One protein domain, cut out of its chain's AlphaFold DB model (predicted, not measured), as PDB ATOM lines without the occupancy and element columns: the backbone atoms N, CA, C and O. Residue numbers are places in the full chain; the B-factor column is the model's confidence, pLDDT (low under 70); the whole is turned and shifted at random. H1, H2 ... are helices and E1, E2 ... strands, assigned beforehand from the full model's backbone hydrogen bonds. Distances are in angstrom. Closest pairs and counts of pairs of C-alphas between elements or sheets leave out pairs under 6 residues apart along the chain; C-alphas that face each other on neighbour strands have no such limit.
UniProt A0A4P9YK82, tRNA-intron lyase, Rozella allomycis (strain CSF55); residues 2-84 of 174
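Overview. This is residues 2 to 84 of the 174 residues of the protein "tRNA-intron lyase" of Rozella allomycis (strain CSF55) (UniProt A0A4P9YK82). One strongly twisted sheet of five strands makes a wall, with two helices covering one face of it, H1 over E4 and E2 and H2 over E1. A third helix, H3, packs on H2 at one end of the long axis, and residues 35 to 40 of a long loop stick out at the other end. The sheet is mixed, in the order E3, E4, E2, E1, E5. The printed part has 83 residues, with three named helices and five named strands in the order E1, E2, H1, E3, E4, H2, E5, H3, a mixed class. It is compact, with a radius of gyration of the C-alphas of 12.9 A, yet elongated, spanning 40 by 24 by 24 A.

Along the chain. Begin with the sheet: find C-alpha 3 at (28.809, 36.803, 46.375), where E1, residues 3 to 8, starts its 16.5 A. E2 is residues 11 to 14, E3 residues 30 to 32, E4 residues 44 to 47, and E5, residues 61 to 65, runs 13.3 A. Of the helices, H1 is residues 17 to 25, 12.8 A, and H2 is residues 49 to 57, 12.4 A. H3, residues 73 to 83, runs 15.4 A to C-alpha 83 at (43.317, 18.381, 37.911).

Arrangement. Look first at E1 and E5, which are parallel, with N 5 and O 62 2.8 A apart. E1 and E2 form an antiparallel hairpin, with N 6 and O 13 at 2.9 A. E4 and E2 are antiparallel, with N 47 and O 12 at 2.9 A. The hairpin of E3 and E4 is antiparallel, with N 30 and O 46 at 2.8 A. H1 and H2 on one face make two layers, helices over a sheet. H1, at a height over the sheet of 7.9 A, runs along the strands, and its closest C-alphas to E4 are Val 20 and Leu 45, 5.8 A. H2, at a height of 8.5 A, runs slantwise to the strands, 40 degrees to E1 on the local plane; the closest C-alphas of H2 and E5 are Leu 55 and Ala 61, 5.6 A. There are two split strand-helix-strand units, each two strands of one sheet that are not neighbours, with a helix between them along the chain: E2, H1, E3, with E4 between the strands in the sheet, and E4, H2, E5, with E2 and E1 between the strands in the sheet; both crossovers are right-handed. H2 and H3 touch, Leu 56 and Met 73 being their closest C-alphas at 6.9 A, with a shallow tilt of 17 degrees, opposite ways. H1 and H2 are apart. Every O i to N i+4 pair is within hydrogen-bond range in H2 and H3, and 4 of 5 in H1.

Size, cuts and confidence. The C-alphas farthest apart are those of Thr 38 and Glu 74, 40.4 A. The printed part has no cut. The long link is E3 to E4, 11 residues, of which 35 to 40 stand free. Mean pLDDT of the printed part is 83.1, and residues 33 to 42 are under 70.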
ATOM      1  N   ALA A   2      26.702  38.126  50.524       77.31
ATOM      2  CA  ALA A   2      27.859  37.369  50.047       77.31
ATOM      3  C   ALA A   2      27.697  37.070  48.551       77.31
ATOM      4  O   ALA A   2      26.578  36.822  48.091       77.31
ATOM      5  N   LEU A   3      28.796  37.128  47.798       89.06
ATOM      6  CA  LEU A   3      28.809  36.803  46.375       89.06
ATOM      7  C   LEU A   3      28.632  35.293  46.194       89.06
ATOM      8  O   LEU A   3      29.369  34.516  46.796       89.06
ATOM      9  N   LYS A   4      27.679  34.866  45.361       90.62
ATOM     10  CA  LYS A   4      27.414  33.441  45.122       90.62
ATOM     11  C   LYS A   4      28.081  32.971  43.838       90.62
ATOM     12  O   LYS A   4      27.779  33.461  42.751       90.62
ATOM     13  N   LEU A   5      28.962  31.987  43.971       91.75
ATOM     14  CA  LEU A   5      29.620  31.314  42.858       91.75
ATOM     15  C   LEU A   5      28.978  29.962  42.605       91.75
ATOM     16  O   LEU A   5      28.707  29.222  43.544       91.75
ATOM     17  N   TYR A   6      28.777  29.623  41.337       91.81
ATOM     18  CA  TYR A   6      28.261  28.326  40.924       91.81
ATOM     19  C   TYR A   6      29.368  27.503  40.280       91.81
ATOM     20  O   TYR A   6      30.007  27.967  39.335       91.81
ATOM     21  N   PHE A   7      29.571  26.281  40.768       91.75
ATOM     22  CA  PHE A   7      30.529  25.325  40.215       91.75
ATOM     23  C   PHE A   7      29.822  24.239  39.403       91.75
ATOM     24  O   PHE A   7      28.946  23.535  39.913       91.75
ATOM     25  N   HIS A   8      30.206  24.095  38.134       89.06
ATOM     26  CA  HIS A   8      29.687  23.074  37.226       89.06
ATOM     27  C   HIS A   8      30.743  22.664  36.192       89.06
ATOM     28  O   HIS A   8      31.226  23.515  35.450       89.06
ATOM     29  N   ALA A   9      31.034  21.361  36.083       83.88
ATOM     30  CA  ALA A   9      31.959  20.794  35.089       83.88
ATOM     31  C   ALA A   9      33.302  21.553  34.998       83.88
ATOM     32  O   ALA A   9      33.702  21.985  33.921       83.88
ATOM     33  N   ASP A  10      33.944  21.773  36.151       82.81
ATOM     34  CA  ASP A  10      35.199  22.531  36.321       82.81
ATOM     35  C   ASP A  10      35.139  24.030  35.991       82.81
ATOM     36  O   ASP A  10      36.142  24.740  36.086       82.81
ATOM     37  N   LEU A  11      33.954  24.547  35.674       86.44
ATOM     38  CA  LEU A  11      33.716  25.963  35.435       86.44
ATOM     39  C   LEU A  11      33.075  26.603  36.661       86.44
ATOM     40  O   LEU A  11      32.112  26.084  37.227       86.44
ATOM     41  N   VAL A  12      33.594  27.771  37.034       90.81
ATOM     42  CA  VAL A  12      33.029  28.618  38.086       90.81
ATOM     43  C   VAL A  12      32.439  29.857  37.437       90.81
ATOM     44  O   VAL A  12      33.106  30.519  36.639       90.81
ATOM     45  N   TYR A  13      31.192  30.186  37.762       91.00
ATOM     46  CA  TYR A  13      30.544  31.368  37.208       91.00
ATOM     47  C   TYR A  13      29.574  32.045  38.181       91.00
ATOM     48  O   TYR A  13      29.067  31.434  39.119       91.00
ATOM     49  N   THR A  14      29.305  33.325  37.925       90.62
ATOM     50  CA  THR A  14      28.353  34.162  38.674       90.62
ATOM     51  C   THR A  14      27.200  34.573  37.762       90.62
ATOM     52  O   THR A  14      27.430  34.927  36.603       90.62
ATOM     53  N   LYS A  15      25.963  34.526  38.276       86.69
ATOM     54  CA  LYS A  15      24.752  34.995  37.568       86.69
ATOM     55  C   LYS A  15      24.276  36.378  38.027       86.69
ATOM     56  O   LYS A  15      23.465  37.002  37.349       86.69
ATOM     57  N   ASP A  16      24.757  36.848  39.173       87.00
ATOM     58  CA  ASP A  16      24.307  38.093  39.789       87.00
ATOM     59  C   ASP A  16      24.862  39.320  39.048       87.00
ATOM     60  O   ASP A  16      26.043  39.650  39.159       87.00
ATOM     61  N   ALA A  17      23.996  40.033  38.325       85.19
ATOM     62  CA  ALA A  17      24.383  41.153  37.462       85.19
ATOM     63  C   ALA A  17      25.078  42.318  38.200       85.19
ATOM     64  O   ALA A  17      25.899  43.027  37.614       85.19
ATOM     65  N   GLU A  18      24.763  42.532  39.481       85.31
ATOM     66  CA  GLU A  18      25.409  43.560  40.306       85.31
ATOM     67  C   GLU A  18      26.892  43.240  40.527       85.31
ATOM     68  O   GLU A  18      27.758  44.082  40.280       85.31
ATOM     69  N   TYR A  19      27.187  41.997  40.918       86.56
ATOM     70  CA  TYR A  19      28.549  41.544  41.174       86.56
ATOM     71  C   TYR A  19      29.356  41.354  39.896       86.56
ATOM     72  O   TYR A  19      30.555  41.610  39.921       86.56
ATOM     73  N   VAL A  20      28.722  40.978  38.780       87.00
ATOM     74  CA  VAL A  20      29.391  40.884  37.470       87.00
ATOM     75  C   VAL A  20      30.088  42.203  37.139       87.00
ATOM     76  O   VAL A  20      31.292  42.222  36.897       87.00
ATOM     77  N   LYS A  21      29.378  43.333  37.247       85.19
ATOM     78  CA  LYS A  21      29.949  44.659  36.951       85.19
ATOM     79  C   LYS A  21      31.061  45.059  37.918       85.19
ATOM     80  O   LYS A  21      31.998  45.744  37.515       85.19
ATOM     81  N   VAL A  22      30.945  44.689  39.194       88.50
ATOM     82  CA  VAL A  22      31.968  44.980  40.212       88.50
ATOM     83  C   VAL A  22      33.231  44.164  39.942       88.50
ATOM     84  O   VAL A  22      34.314  44.730  39.832       88.50
ATOM     85  N   LEU A  23      33.085  42.855  39.747       87.56
ATOM     86  CA  LEU A  23      34.196  41.952  39.476       87.56
ATOM     87  C   LEU A  23      34.911  42.292  38.165       87.56
ATOM     88  O   LEU A  23      36.139  42.293  38.127       87.56
ATOM     89  N   GLU A  24      34.174  42.655  37.113       84.31
ATOM     90  CA  GLU A  24      34.780  43.077  35.847       84.31
ATOM     91  C   GLU A  24      35.624  44.352  35.996       84.31
ATOM     92  O   GLU A  24      36.700  44.450  35.395       84.31
ATOM     93  N   ARG A  25      35.177  45.315  36.819       83.44
ATOM     94  CA  ARG A  25      35.947  46.533  37.137       83.44
ATOM     95  C   ARG A  25      37.230  46.211  37.894       83.44
ATOM     96  O   ARG A  25      38.277  46.764  37.567       83.44
ATOM     97  N   ASP A  26      37.154  45.274  38.832       83.25
ATOM     98  CA  ASP A  26      38.298  44.774  39.602       83.25
ATOM     99  C   ASP A  26      39.192  43.814  38.783       83.25
ATOM    100  O   ASP A  26      40.215  43.301  39.257       83.25
ATOM    101  N   GLY A  27      38.825  43.577  37.520       82.06
ATOM    102  CA  GLY A  27      39.582  42.777  36.570       82.06
ATOM    103  C   GLY A  27      39.532  41.279  36.846       82.06
ATOM    104  O   GLY A  27      40.476  40.591  36.469       82.06
ATOM    105  N   PHE A  28      38.488  40.788  37.512       84.56
ATOM    106  CA  PHE A  28      38.220  39.362  37.686       84.56
ATOM    107  C   PHE A  28      37.373  38.813  36.536       84.56
ATOM    108  O   PHE A  28      36.435  39.464  36.067       84.56
ATOM    109  N   GLY A  29      37.675  37.584  36.130       83.31
ATOM    110  CA  GLY A  29      36.854  36.794  35.230       83.31
ATOM    111  C   GLY A  29      36.858  37.240  33.770       83.31
ATOM    112  O   GLY A  29      37.539  38.171  33.329       83.31
ATOM    113  N   LYS A  30      36.079  36.504  32.983       82.06
ATOM    114  CA  LYS A  30      35.802  36.763  31.572       82.06
ATOM    115  C   LYS A  30      34.290  36.785  31.387       82.06
ATOM    116  O   LYS A  30      33.623  35.779  31.635       82.06
ATOM    117  N   GLY A  31      33.758  37.926  30.957       80.25
ATOM    118  CA  GLY A  31      32.345  38.058  30.624       80.25
ATOM    119  C   GLY A  31      32.002  37.175  29.427       80.25
ATOM    120  O   GLY A  31      32.596  37.313  28.350       80.25
ATOM    121  N   VAL A  32      31.061  36.253  29.609       76.19
ATOM    122  CA  VAL A  32      30.541  35.413  28.531       76.19
ATOM    123  C   VAL A  32      29.208  36.003  28.101       76.19
ATOM    124  O   VAL A  32      28.199  35.897  28.792       76.19
ATOM    125  N   LYS A  33      29.196  36.634  26.924       68.12
ATOM    126  CA  LYS A  33      27.946  37.080  26.309       68.12
ATOM    127  C   LYS A  33      27.259  35.884  25.675       68.12
ATOM    128  O   LYS A  33      27.814  35.248  24.774       68.12
ATOM    129  N   SER A  34      26.048  35.584  26.130       57.91
ATOM    130  CA  SER A  34      25.205  34.601  25.460       57.91
ATOM    131  C   SER A  34      24.897  35.125  24.055       57.91
ATOM    132  O   SER A  34      24.371  36.222  23.903       57.91
ATOM    133  N   ARG A  35      25.264  34.383  23.001       52.31
ATOM    134  CA  ARG A  35      25.109  34.807  21.588       52.31
ATOM    135  C   ARG A  35      23.642  34.928  21.127       52.31
ATOM    136  O   ARG A  35      23.381  35.162  19.946       52.31
ATOM    137  N   SER A  36      22.684  34.742  22.026       49.25
ATOM    138  CA  SER A  36      21.258  34.635  21.732       49.25
ATOM    139  C   SER A  36      20.611  36.019  21.643       49.25
ATOM    140  O   SER A  36      20.306  36.645  22.648       49.25
ATOM    141  N   LYS A  37      20.353  36.468  20.415       47.59
ATOM    142  CA  LYS A  37      19.832  37.797  20.039       47.59
ATOM    143  C   LYS A  37      18.403  38.145  20.523       47.59
ATOM    144  O   LYS A  37      17.888  39.177  20.103       47.59
ATOM    145  N   THR A  38      17.744  37.316  21.339       44.94
ATOM    146  CA  THR A  38      16.268  37.360  21.492       44.94
ATOM    147  C   THR A  38      15.746  37.417  22.933       44.94
ATOM    148  O   THR A  38      14.567  37.688  23.131       44.94
ATOM    149  N   THR A  39      16.576  37.262  23.963       44.84
ATOM    150  CA  THR A  39      16.095  37.329  25.355       44.84
ATOM    151  C   THR A  39      17.117  38.082  26.184       44.84
ATOM    152  O   THR A  39      18.306  37.869  25.974       44.84
ATOM    153  N   GLN A  40      16.652  38.974  27.068       47.66
ATOM    154  CA  GLN A  40      17.458  39.827  27.951       47.66
ATOM    155  C   GLN A  40      18.811  39.188  28.289       47.66
ATOM    156  O   GLN A  40      18.853  38.126  28.911       47.66
ATOM    157  N   GLU A  41      19.894  39.802  27.806       52.22
ATOM    158  CA  GLU A  41      21.256  39.289  27.928       52.22
ATOM    159  C   GLU A  41      21.610  39.147  29.415       52.22
ATOM    160  O   GLU A  41      21.979  40.115  30.077       52.22
ATOM    161  N   GLN A  42      21.463  37.944  29.972       58.31
ATOM    162  CA  GLN A  42      22.041  37.633  31.274       58.31
ATOM    163  C   GLN A  42      23.547  37.490  31.066       58.31
ATOM    164  O   GLN A  42      24.030  36.453  30.608       58.31
ATOM    165  N   GLU A  43      24.270  38.572  31.340       71.88
ATOM    166  CA  GLU A  43      25.728  38.579  31.381       71.88
ATOM    167  C   GLU A  43      26.176  37.664  32.523       71.88
ATOM    168  O   GLU A  43      25.952  37.956  33.698       71.88
ATOM    169  N   THR A  44      26.768  36.522  32.178       84.25
ATOM    170  CA  THR A  44      27.404  35.638  33.153       84.25
ATOM    171  C   THR A  44      28.899  35.902  33.157       84.25
ATOM    172  O   THR A  44      29.539  36.051  32.111       84.25
ATOM    173  N   LEU A  45      29.471  35.961  34.356       88.62
ATOM    174  CA  LEU A  45      30.909  36.106  34.523       88.62
ATOM    175  C   LEU A  45      31.504  34.750  34.857       88.62
ATOM    176  O   LEU A  45      31.160  34.160  35.882       88.62
ATOM    177  N   GLN A  46      32.401  34.274  34.003       89.38
ATOM    178  CA  GLN A  46      33.176  33.071  34.262       89.38
ATOM    179  C   GLN A  46      34.480  33.448  34.966       89.38
ATOM    180  O   GLN A  46      35.218  34.299  34.472       89.38
ATOM    181  N   LEU A  47      34.776  32.802  36.090       89.50
ATOM    182  CA  LEU A  47      36.006  33.003  36.856       89.50
ATOM    183  C   LEU A  47      37.022  31.902  36.559       89.50
ATOM    184  O   LEU A  47      36.659  30.778  36.199       89.50
ATOM    185  N   SER A  48      38.302  32.225  36.725       88.12
ATOM    186  CA  SER A  48      39.357  31.213  36.737       88.12
ATOM    187  C   SER A  48      39.409  30.475  38.083       88.12
ATOM    188  O   SER A  48      38.836  30.909  39.089       88.12
ATOM    189  N   ARG A  49      40.104  29.335  38.114       89.31
ATOM    190  CA  ARG A  49      40.284  28.525  39.330       89.31
ATOM    191  C   ARG A  49      41.039  29.303  40.411       89.31
ATOM    192  O   ARG A  49      40.653  29.281  41.578       89.31
ATOM    193  N   GLU A  50      42.065  30.043  39.999       88.06
ATOM    194  CA  GLU A  50      42.898  30.880  40.863       88.06
ATOM    195  C   GLU A  50      42.085  32.032  41.469       88.06
ATOM    196  O   GLU A  50      42.102  32.241  42.682       88.06
ATOM    197  N   GLU A  51      41.305  32.731  40.637       89.25
ATOM    198  CA  GLU A  51      40.414  33.812  41.071       89.25
ATOM    199  C   GLU A  51      39.371  33.319  42.076       89.25
ATOM    200  O   GLU A  51      39.091  33.988  43.070       89.25
ATOM    201  N   THR A  52      38.819  32.131  41.830       91.56
ATOM    202  CA  THR A  52      37.803  31.519  42.688       91.56
ATOM    203  C   THR A  52      38.336  31.290  44.098       91.56
ATOM    204  O   THR A  52      37.717  31.732  45.064       91.56
ATOM    205  N   ILE A  53      39.502  30.650  44.234       91.69
ATOM    206  CA  ILE A  53      40.099  30.409  45.554       91.69
ATOM    207  C   ILE A  53      40.474  31.719  46.232       91.69
ATOM    208  O   ILE A  53      40.239  31.858  47.426       91.69
ATOM    209  N   TYR A  54      40.983  32.700  45.490       91.50
ATOM    210  CA  TYR A  54      41.323  33.999  46.067       91.50
ATOM    211  C   TYR A  54      40.100  34.709  46.670       91.50
ATOM    212  O   TYR A  54      40.171  35.284  47.758       91.50
ATOM    213  N   LEU A  55      38.949  34.652  45.991       90.88
ATOM    214  CA  LEU A  55      37.700  35.220  46.505       90.88
ATOM    215  C   LEU A  55      37.168  34.453  47.722       90.88
ATOM    216  O   LEU A  55      36.680  35.083  48.664       90.88
ATOM    217  N   LEU A  56      37.295  33.122  47.720       91.12
ATOM    218  CA  LEU A  56      36.911  32.265  48.844       91.12
ATOM    219  C   LEU A  56      37.807  32.498  50.066       91.12
ATOM    220  O   LEU A  56      37.299  32.693  51.167       91.12
ATOM    221  N   LYS A  57      39.131  32.544  49.877       90.25
ATOM    222  CA  LYS A  57      40.124  32.793  50.934       90.25
ATOM    223  C   LYS A  57      39.893  34.134  51.622       90.25
ATOM    224  O   LYS A  57      40.003  34.231  52.839       90.25
ATOM    225  N   ASN A  58      39.515  35.151  50.853       88.94
ATOM    226  CA  ASN A  58      39.205  36.481  51.372       88.94
ATOM    227  C   ASN A  58      37.797  36.601  51.985       88.94
ATOM    228  O   ASN A  58      37.411  37.699  52.384       88.94
ATOM    229  N   GLY A  59      37.005  35.522  52.016       88.19
ATOM    230  CA  GLY A  59      35.638  35.531  52.546       88.19
ATOM    231  C   GLY A  59      34.669  36.415  51.753       88.19
ATOM    232  O   GLY A  59      33.644  36.839  52.280       88.19
ATOM    233  N   LYS A  60      34.996  36.736  50.493       88.19
ATOM    234  CA  LYS A  60      34.171  37.601  49.630       88.19
ATOM    235  C   LYS A  60      33.073  36.826  48.905       88.19
ATOM    236  O   LYS A  60      32.098  37.433  48.463       88.19
ATOM    237  N   ALA A  61      33.246  35.514  48.766       89.94
ATOM    238  CA  ALA A  61      32.359  34.647  48.013       89.94
ATOM    239  C   ALA A  61      32.032  33.355  48.767       89.94
ATOM    240  O   ALA A  61      32.814  32.886  49.589       89.94
ATOM    241  N   GLU A  62      30.892  32.770  48.422       90.69
ATOM    242  CA  GLU A  62      30.459  31.432  48.813       90.69
ATOM    243  C   GLU A  62      30.312  30.588  47.548       90.69
ATOM    244  O   GLU A  62      29.779  31.068  46.542       90.69
ATOM    245  N   LEU A  63      30.779  29.338  47.583       91.44
ATOM    246  CA  LEU A  63      30.731  28.459  46.419       91.44
ATOM    247  C   LEU A  63      29.647  27.395  46.568       91.44
ATOM    248  O   LEU A  63      29.602  26.637  47.533       91.44
ATOM    249  N   LEU A  64      28.767  27.349  45.577       91.81
ATOM    250  CA  LEU A  64      27.588  26.507  45.529       91.81
ATOM    251  C   LEU A  64      27.666  25.572  44.316       91.81
ATOM    252  O   LEU A  64      28.066  25.964  43.219       91.81
ATOM    253  N   THR A  65      27.223  24.333  44.481       89.38
ATOM    254  CA  THR A  65      26.918  23.438  43.355       89.38
ATOM    255  C   THR A  65      25.646  23.915  42.642       89.38
ATOM    256  O   THR A  65      24.862  24.687  43.196       89.38
ATOM    257  N   THR A  66      25.372  23.403  41.439       82.38
ATOM    258  CA  THR A  66      24.074  23.578  40.754       82.38
ATOM    259  C   THR A  66      22.866  23.225  41.620       82.38
ATOM    260  O   THR A  66      21.811  23.832  41.472       82.38
ATOM    261  N   ASP A  67      23.043  22.302  42.566       85.06
ATOM    262  CA  ASP A  67      22.007  21.856  43.502       85.06
ATOM    263  C   ASP A  67      21.915  22.744  44.761       85.06
ATOM    264  O   ASP A  67      21.331  22.339  45.764       85.06
ATOM    265  N   ASN A  68      22.537  23.930  44.749       85.38
ATOM    266  CA  ASN A  68      22.646  24.863  45.879       85.38
ATOM    267  C   ASN A  68      23.307  24.277  47.139       85.38
ATOM    268  O   ASN A  68      23.095  24.769  48.248       85.38
ATOM    269  N   LYS A  69      24.127  23.235  46.986       88.44
ATOM    270  CA  LYS A  69      24.945  22.704  48.083       88.44
ATOM    271  C   LYS A  69      26.198  23.551  48.237       88.44
ATOM    272  O   LYS A  69      26.889  23.769  47.247       88.44
ATOM    273  N   ASN A  70      26.481  24.000  49.454       89.56
ATOM    274  CA  ASN A  70      27.720  24.707  49.757       89.56
ATOM    275  C   ASN A  70      28.899  23.731  49.695       89.56
ATOM    276  O   ASN A  70      28.801  22.624  50.225       89.56
ATOM    277  N   ILE A  71      29.974  24.130  49.023       89.38
ATOM    278  CA  ILE A  71      31.191  23.335  48.890       89.38
ATOM    279  C   ILE A  71      32.283  24.012  49.715       89.38
ATOM    280  O   ILE A  71      32.511  25.218  49.596       89.38
ATOM    281  N   GLN A  72      32.973  23.225  50.540       90.06
ATOM    282  CA  GLN A  72      34.079  23.731  51.344       90.06
ATOM    283  C   GLN A  72      35.300  24.059  50.477       90.06
ATOM    284  O   GLN A  72      35.540  23.450  49.431       90.06
ATOM    285  N   MET A  73      36.091  25.037  50.920       89.12
ATOM    286  CA  MET A  73      37.260  25.513  50.177       89.12
ATOM    287  C   MET A  73      38.296  24.401  49.990       89.12
ATOM    288  O   MET A  73      38.878  24.274  48.914       89.12
ATOM    289  N   GLU A  74      38.491  23.574  51.014       88.25
ATOM    290  CA  GLU A  74      39.438  22.462  51.043       88.25
ATOM    291  C   GLU A  74      39.105  21.421  49.967       88.25
ATOM    292  O   GLU A  74      39.995  20.945  49.260       88.25
ATOM    293  N   GLU A  75      37.818  21.120  49.777       89.19
ATOM    294  CA  GLU A  75      37.356  20.168  48.764       89.19
ATOM    295  C   GLU A  75      37.648  20.666  47.343       89.19
ATOM    296  O   GLU A  75      38.068  19.898  46.473       89.19
ATOM    297  N   ILE A  76      37.439  21.960  47.095       89.75
ATOM    298  CA  ILE A  76      37.689  22.594  45.792       89.75
ATOM    299  C   ILE A  76      39.186  22.687  45.527       89.75
ATOM    300  O   ILE A  76      39.634  22.402  44.417       89.75
ATOM    301  N   TRP A  77      39.960  23.045  46.553       89.69
ATOM    302  CA  TRP A  77      41.411  23.102  46.480       89.69
ATOM    303  C   TRP A  77      41.986  21.756  46.040       89.69
ATOM    304  O   TRP A  77      42.701  21.688  45.041       89.69
ATOM    305  N   SER A  78      41.605  20.666  46.715       88.50
ATOM    306  CA  SER A  78      42.049  19.324  46.335       88.50
ATOM    307  C   SER A  78      41.627  18.949  44.913       88.50
ATOM    308  O   SER A  78      42.423  18.357  44.189       88.50
ATOM    309  N   LYS A  79      40.417  19.323  44.472       89.62
ATOM    310  CA  LYS A  79      39.977  19.089  43.085       89.62
ATOM    311  C   LYS A  79      40.862  19.809  42.071       89.62
ATOM    312  O   LYS A  79      41.278  19.199  41.093       89.62
ATOM    313  N   PHE A  80      41.184  21.079  42.299       89.12
ATOM    314  CA  PHE A  80      42.010  21.840  41.360       89.12
ATOM    315  C   PHE A  80      43.460  21.369  41.327       89.12
ATOM    316  O   PHE A  80      44.014  21.267  40.236       89.12
ATOM    317  N   VAL A  81      44.034  21.011  42.478       87.25
ATOM    318  CA  VAL A  81      45.383  20.427  42.561       87.25
ATOM    319  C   VAL A  81      45.449  19.059  41.874       87.25
ATOM    320  O   VAL A  81      46.434  18.753  41.211       87.25
ATOM    321  N   ASN A  82      44.403  18.238  42.001       87.75
ATOM    322  CA  ASN A  82      44.347  16.941  41.323       87.75
ATOM    323  C   ASN A  82      44.198  17.083  39.803       87.75
ATOM    324  O   ASN A  82      44.722  16.250  39.068       87.75
ATOM    325  N   ASN A  83      43.486  18.114  39.339       87.44
ATOM    326  CA  ASN A  83      43.317  18.381  37.911       87.44
ATOM    327  C   ASN A  83      44.603  18.941  37.279       87.44
ATOM    328  O   ASN A  83      44.979  18.516  36.192       87.44
ATOM    329  N   ASP A  84      45.280  19.865  37.968       81.69
ATOM    330  CA  ASP A  84      46.496  20.529  37.495       81.69
ATOM    331  C   ASP A  84      47.559  20.520  38.617       81.69
ATOM    332  O   ASP A  84      47.423  21.279  39.582       81.69
TER     333      ASP A  84